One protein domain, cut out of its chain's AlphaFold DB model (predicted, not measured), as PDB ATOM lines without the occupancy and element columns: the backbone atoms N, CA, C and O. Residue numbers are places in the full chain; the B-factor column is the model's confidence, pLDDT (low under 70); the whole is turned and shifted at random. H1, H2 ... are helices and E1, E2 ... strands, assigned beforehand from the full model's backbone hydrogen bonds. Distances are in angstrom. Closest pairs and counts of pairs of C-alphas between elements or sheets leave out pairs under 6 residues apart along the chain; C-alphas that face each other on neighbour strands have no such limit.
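What this domain is: This is residues 778 to 820 of the 1133 residues of an uncharacterized protein of bacterium (UniProt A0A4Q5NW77). A strongly twisted sheet of four strands, each joined to the next in a hairpin, forms a curved wall, and one short helix, H1, packs over one face of it, along E3; the other face is bare. The printed part has 43 residues, with four named strands and then one named helix along the chain: E1, E2, E3, E4, H1. The sheet's order is E1, E2, E3, E4, all antiparallel, and the class is mixed, helices and strands. The whole is compact, with a radius of gyration of the C-alphas of 9.7 A, and elongated in outline, with spans of 27 by 17 by 17 A.

Where its parts are: E1 is residues 778 to 782, 13.5 A from first to last C-alpha, and begins with C-alpha 778 at (20.556, -20.067, -19.104). E2, the longest strand, is residues 788 to 794 and 19.9 A long. E3 is residues 797 to 802, 16.5 A long. E4 is residues 805 to 809, 13.1 A long, and ends with C-alpha 809 at (19.017, -34.306, -21.553). H1 is residues 812 to 819, 10.4 A long, and its last C-alpha, 819, is at (11.725, -31.489, -12.996).

How they stand to each other: The four strands form a meander, each strand the antiparallel neighbour of the one before. E1 and E2 are a hairpin with 149 degrees between their directions; N 779 and O 791 are within hydrogen-bond range at 2.9 A. E2 and E3 are a hairpin at 160 degrees, with N 792 and O 799 within range at 2.8 A. E3 and E4 are a hairpin at 155 degrees, with N 800 and O 807 within range at 2.8 A. E1 and E4 are the edge strands and are apart. H1 is on the sheet at a height over the sheet of 8.7 A. It lies over E3 and runs along the strands, at 3 degrees to E3 on the local plane. The closest C-alphas of E3 and H1 are those of Ile 798 and Leu 812, 7.3 A apart; those of E4 and H1 are Phe 809 and Ala 815, 6.1 A apart. In H1 every O i to N i+4 pair is within hydrogen-bond range.

The domain as a whole: The two C-alphas farthest apart are those of Asp 785 and Pro 796, at 27.6 A. The printed part has no cut, and the links E1 to E2, E2 to E3, E3 to E4 and E4 to H1 are tight. The mean pLDDT of the printed part is 75.3; the model's confidence is under 70 at residues 783 to 785, 795 to 796, 810, 812 and 818 to 820.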
ATOM      1  N   ILE A 778      20.253 -19.533 -20.441       71.31
ATOM      2  CA  ILE A 778      20.556 -20.067 -19.104       71.31
ATOM      3  C   ILE A 778      19.367 -19.766 -18.183       71.31
ATOM      4  O   ILE A 778      18.795 -18.676 -18.237       71.31
ATOM      5  N   ARG A 779      18.971 -20.725 -17.340       80.94
ATOM      6  CA  ARG A 779      17.950 -20.540 -16.296       80.94
ATOM      7  C   ARG A 779      18.405 -21.207 -14.997       80.94
ATOM      8  O   ARG A 779      18.665 -22.405 -14.987       80.94
ATOM      9  N   ALA A 780      18.437 -20.444 -13.907       71.31
ATOM     10  CA  ALA A 780      18.520 -21.005 -12.562       71.31
ATOM     11  C   ALA A 780      17.174 -21.647 -12.185       71.31
ATOM     12  O   ALA A 780      16.113 -21.064 -12.432       71.31
ATOM     13  N   VAL A 781      17.220 -22.839 -11.602       84.06
ATOM     14  CA  VAL A 781      16.067 -23.565 -11.060       84.06
ATOM     15  C   VAL A 781      16.409 -24.099  -9.672       84.06
ATOM     16  O   VAL A 781      17.574 -24.338  -9.357       84.06
ATOM     17  N   LYS A 782      15.384 -24.286  -8.841       74.19
ATOM     18  CA  LYS A 782      15.501 -25.049  -7.600       74.19
ATOM     19  C   LYS A 782      15.127 -26.498  -7.872       74.19
ATOM     20  O   LYS A 782      14.109 -26.744  -8.517       74.19
ATOM     21  N   ASP A 783      15.936 -27.420  -7.371       67.62
ATOM     22  CA  ASP A 783      15.592 -28.840  -7.338       67.62
ATOM     23  C   ASP A 783      14.595 -29.156  -6.212       67.62
ATOM     24  O   ASP A 783      14.327 -28.324  -5.341       67.62
ATOM     25  N   GLU A 784      14.047 -30.377  -6.216       63.94
ATOM     26  CA  GLU A 784      13.077 -30.850  -5.214       63.94
ATOM     27  C   GLU A 784      13.614 -30.805  -3.767       63.94
ATOM     28  O   GLU A 784      12.831 -30.715  -2.822       63.94
ATOM     29  N   ASP A 785      14.938 -30.830  -3.582       66.31
ATOM     30  CA  ASP A 785      15.611 -30.698  -2.284       66.31
ATOM     31  C   ASP A 785      15.946 -29.240  -1.897       66.31
ATOM     32  O   ASP A 785      16.502 -28.988  -0.824       66.31
ATOM     33  N   GLY A 786      15.599 -28.268  -2.746       72.19
ATOM     34  CA  GLY A 786      15.874 -26.845  -2.550       72.19
ATOM     35  C   GLY A 786      17.301 -26.405  -2.898       72.19
ATOM     36  O   GLY A 786      17.639 -25.231  -2.684       72.19
ATOM     37  N   SER A 787      18.139 -27.290  -3.445       76.88
ATOM     38  CA  SER A 787      19.452 -26.918  -3.985       76.88
ATOM     39  C   SER A 787      19.330 -26.129  -5.298       76.88
ATOM     40  O   SER A 787      18.301 -26.155  -5.975       76.88
ATOM     41  N   ASP A 788      20.358 -25.337  -5.614       71.69
ATOM     42  CA  ASP A 788      20.421 -24.535  -6.840       71.69
ATOM     43  C   ASP A 788      21.020 -25.349  -7.990       71.69
ATOM     44  O   ASP A 788      22.146 -25.845  -7.886       71.69
ATOM     45  N   ALA A 789      20.291 -25.427  -9.101       84.25
ATOM     46  CA  ALA A 789      20.741 -26.045 -10.341       84.25
ATOM     47  C   ALA A 789      20.613 -25.065 -11.517       84.25
ATOM     48  O   ALA A 789      19.729 -24.204 -11.555       84.25
ATOM     49  N   PHE A 790      21.490 -25.202 -12.509       83.25
ATOM     50  CA  PHE A 790      21.495 -24.360 -13.706       83.25
ATOM     51  C   PHE A 790      21.167 -25.189 -14.945       83.25
ATOM     52  O   PHE A 790      21.821 -26.198 -15.213       83.25
ATOM     53  N   LEU A 791      20.167 -24.745 -15.708       83.50
ATOM     54  CA  LEU A 791      19.807 -25.299 -17.010       83.50
ATOM     55  C   LEU A 791      20.408 -24.444 -18.124       83.50
ATOM     56  O   LEU A 791      20.144 -23.242 -18.202       83.50
ATOM     57  N   PHE A 792      21.169 -25.086 -19.004       88.19
ATOM     58  CA  PHE A 792      21.788 -24.513 -20.192       88.19
ATOM     59  C   PHE A 792      21.116 -25.099 -21.431       88.19
ATOM     60  O   PHE A 792      21.041 -26.320 -21.585       88.19
ATOM     61  N   TYR A 793      20.643 -24.239 -22.326       80.31
ATOM     62  CA  TYR A 793      19.999 -24.642 -23.570       80.31
ATOM     63  C   TYR A 793      20.990 -24.457 -24.726       80.31
ATOM     64  O   TYR A 793      21.470 -23.347 -24.954       80.31
ATOM     65  N   ALA A 794      21.289 -25.539 -25.443       76.12
ATOM     66  CA  ALA A 794      22.110 -25.551 -26.653       76.12
ATOM     67  C   ALA A 794      21.497 -26.575 -27.615       76.12
ATOM     68  O   ALA A 794      21.794 -27.768 -27.544       76.12
ATOM     69  N   LEU A 795      20.561 -26.110 -28.447       68.19
ATOM     70  CA  LEU A 795      19.693 -26.967 -29.260       68.19
ATOM     71  C   LEU A 795      20.514 -27.956 -30.115       68.19
ATOM     72  O   LEU A 795      21.476 -27.536 -30.755       68.19
ATOM     73  N   PRO A 796      20.145 -29.253 -30.154       63.38
ATOM     74  CA  PRO A 796      18.910 -29.853 -29.626       63.38
ATOM     75  C   PRO A 796      18.928 -30.212 -28.122       63.38
ATOM     76  O   PRO A 796      17.931 -30.715 -27.608       63.38
ATOM     77  N   TYR A 797      20.027 -29.961 -27.411       79.06
ATOM     78  CA  TYR A 797      20.284 -30.470 -26.063       79.06
ATOM     79  C   TYR A 797      19.957 -29.481 -24.933       79.06
ATOM     80  O   TYR A 797      19.989 -28.256 -25.095       79.06
ATOM     81  N   ILE A 798      19.691 -30.033 -23.745       85.00
ATOM     82  CA  ILE A 798      19.594 -29.282 -22.488       85.00
ATOM     83  C   ILE A 798      20.586 -29.893 -21.499       85.00
ATOM     84  O   ILE A 798      20.524 -31.087 -21.212       85.00
ATOM     85  N   TYR A 799      21.485 -29.082 -20.953       83.81
ATOM     86  CA  TYR A 799      22.436 -29.505 -19.927       83.81
ATOM     87  C   TYR A 799      21.985 -28.977 -18.571       83.81
ATOM     88  O   TYR A 799      21.600 -27.815 -18.450       83.81
ATOM     89  N   ARG A 800      22.073 -29.809 -17.539       88.00
ATOM     90  CA  ARG A 800      21.906 -29.416 -16.140       88.00
ATOM     91  C   ARG A 800      23.247 -29.497 -15.430       88.00
ATOM     92  O   ARG A 800      23.950 -30.495 -15.577       88.00
ATOM     93  N   LEU A 801      23.569 -28.465 -14.661       86.69
ATOM     94  CA  LEU A 801      24.681 -28.452 -13.719       86.69
ATOM     95  C   LEU A 801      24.125 -28.290 -12.306       86.69
ATOM     96  O   LEU A 801      23.469 -27.290 -12.012       86.69
ATOM     97  N   ASP A 802      24.407 -29.265 -11.453       85.50
ATOM     98  CA  ASP A 802      24.097 -29.246 -10.024       85.50
ATOM     99  C   ASP A 802      25.299 -29.759  -9.205       85.50
ATOM    100  O   ASP A 802      26.378 -30.022  -9.747       85.50
ATOM    101  N   ALA A 803      25.134 -29.902  -7.887       75.06
ATOM    102  CA  ALA A 803      26.193 -30.354  -6.981       75.06
ATOM    103  C   ALA A 803      26.692 -31.798  -7.228       75.06
ATOM    104  O   ALA A 803      27.716 -32.190  -6.663       75.06
ATOM    105  N   THR A 804      25.993 -32.591  -8.045       72.06
ATOM    106  CA  THR A 804      26.351 -33.967  -8.425       72.06
ATOM    107  C   THR A 804      27.051 -34.065  -9.786       72.06
ATOM    108  O   THR A 804      27.717 -35.068 -10.045       72.06
ATOM    109  N   GLY A 805      26.980 -33.022 -10.624       79.44
ATOM    110  CA  GLY A 805      27.755 -32.896 -11.864       79.44
ATOM    111  C   GLY A 805      26.960 -32.357 -13.057       79.44
ATOM    112  O   GLY A 805      25.900 -31.752 -12.910       79.44
ATOM    113  N   PHE A 806      27.500 -32.577 -14.261       77.06
ATOM    114  CA  PHE A 806      26.807 -32.295 -15.520       77.06
ATOM    115  C   PHE A 806      25.917 -33.472 -15.925       77.06
ATOM    116  O   PHE A 806      26.393 -34.604 -16.040       77.06
ATOM    117  N   LYS A 807      24.648 -33.193 -16.229       83.06
ATOM    118  CA  LYS A 807      23.698 -34.160 -16.787       83.06
ATOM    119  C   LYS A 807      23.138 -33.641 -18.110       83.06
ATOM    120  O   LYS A 807      22.670 -32.508 -18.188       83.06
ATOM    121  N   LEU A 808      23.212 -34.469 -19.148       83.81
ATOM    122  CA  LEU A 808      22.693 -34.180 -20.483       83.81
ATOM    123  C   LEU A 808      21.270 -34.731 -20.616       83.81
ATOM    124  O   LEU A 808      21.049 -35.905 -20.331       83.81
ATOM    125  N   PHE A 809      20.345 -33.904 -21.098       86.81
ATOM    126  CA  PHE A 809      19.017 -34.306 -21.553       86.81
ATOM    127  C   PHE A 809      18.926 -34.140 -23.072       86.81
ATOM    128  O   PHE A 809      19.341 -33.116 -23.629       86.81
ATOM    129  N   GLN A 810      18.370 -35.140 -23.749       69.06
ATOM    130  CA  GLN A 810      18.280 -35.188 -25.209       69.06
ATOM    131  C   GLN A 810      17.105 -34.379 -25.769       69.06
ATOM    132  O   GLN A 810      17.081 -34.097 -26.963       69.06
ATOM    133  N   ASN A 811      16.117 -34.026 -24.939       76.38
ATOM    134  CA  ASN A 811      14.992 -33.168 -25.317       76.38
ATOM    135  C   ASN A 811      14.262 -32.585 -24.088       76.38
ATOM    136  O   ASN A 811      14.486 -32.983 -22.944       76.38
ATOM    137  N   LEU A 812      13.339 -31.651 -24.342       65.75
ATOM    138  CA  LEU A 812      12.555 -30.962 -23.310       65.75
ATOM    139  C   LEU A 812      11.624 -31.895 -22.512       65.75
ATOM    140  O   LEU A 812      11.380 -31.624 -21.340       65.75
ATOM    141  N   SER A 813      11.132 -32.988 -23.106       71.00
ATOM    142  CA  SER A 813      10.249 -33.952 -22.425       71.00
ATOM    143  C   SER A 813      11.005 -34.736 -21.347       71.00
ATOM    144  O   SER A 813      10.512 -34.915 -20.231       71.00
ATOM    145  N   GLU A 814      12.249 -35.130 -21.635       73.88
ATOM    146  CA  GLU A 814      13.134 -35.786 -20.667       73.88
ATOM    147  C   GLU A 814      13.435 -34.863 -19.474       73.88
ATOM    148  O   GLU A 814      13.299 -35.272 -18.320       73.88
ATOM    149  N   ALA A 815      13.733 -33.586 -19.742       71.81
ATOM    150  CA  ALA A 815      13.936 -32.578 -18.702       71.81
ATOM    151  C   ALA A 815      12.660 -32.321 -17.872       71.81
ATOM    152  O   ALA A 815      12.724 -32.293 -16.646       71.81
ATOM    153  N   GLN A 816      11.489 -32.184 -18.506       71.94
ATOM    154  CA  GLN A 816      10.209 -31.990 -17.805       71.94
ATOM    155  C   GLN A 816       9.845 -33.178 -16.903       71.94
ATOM    156  O   GLN A 816       9.354 -32.970 -15.795       71.94
ATOM    157  N   THR A 817      10.133 -34.408 -17.337       70.25
ATOM    158  CA  THR A 817       9.866 -35.624 -16.548       70.25
ATOM    159  C   THR A 817      10.698 -35.678 -15.260       70.25
ATOM    160  O   THR A 817      10.242 -36.229 -14.262       70.25
ATOM    161  N   VAL A 818      11.898 -35.086 -15.259       66.31
ATOM    162  CA  VAL A 818      12.814 -35.051 -14.103       66.31
ATOM    163  C   VAL A 818      12.610 -33.811 -13.211       66.31
ATOM    164  O   VAL A 818      13.071 -33.807 -12.077       66.31
ATOM    165  N   LEU A 819      11.911 -32.775 -13.695       61.09
ATOM    166  CA  LEU A 819      11.725 -31.489 -12.996       61.09
ATOM    167  C   LEU A 819      10.302 -31.253 -12.445       61.09
ATOM    168  O   LEU A 819      10.021 -30.184 -11.911       61.09
ATOM    169  N   GLY A 820       9.387 -32.216 -12.588       47.28
ATOM    170  CA  GLY A 820       8.137 -32.288 -11.814       47.28
ATOM    171  C   GLY A 820       7.040 -31.241 -12.089       47.28
ATOM    172  O   GLY A 820       5.961 -31.355 -11.509       47.28
TER     173      GLY A 820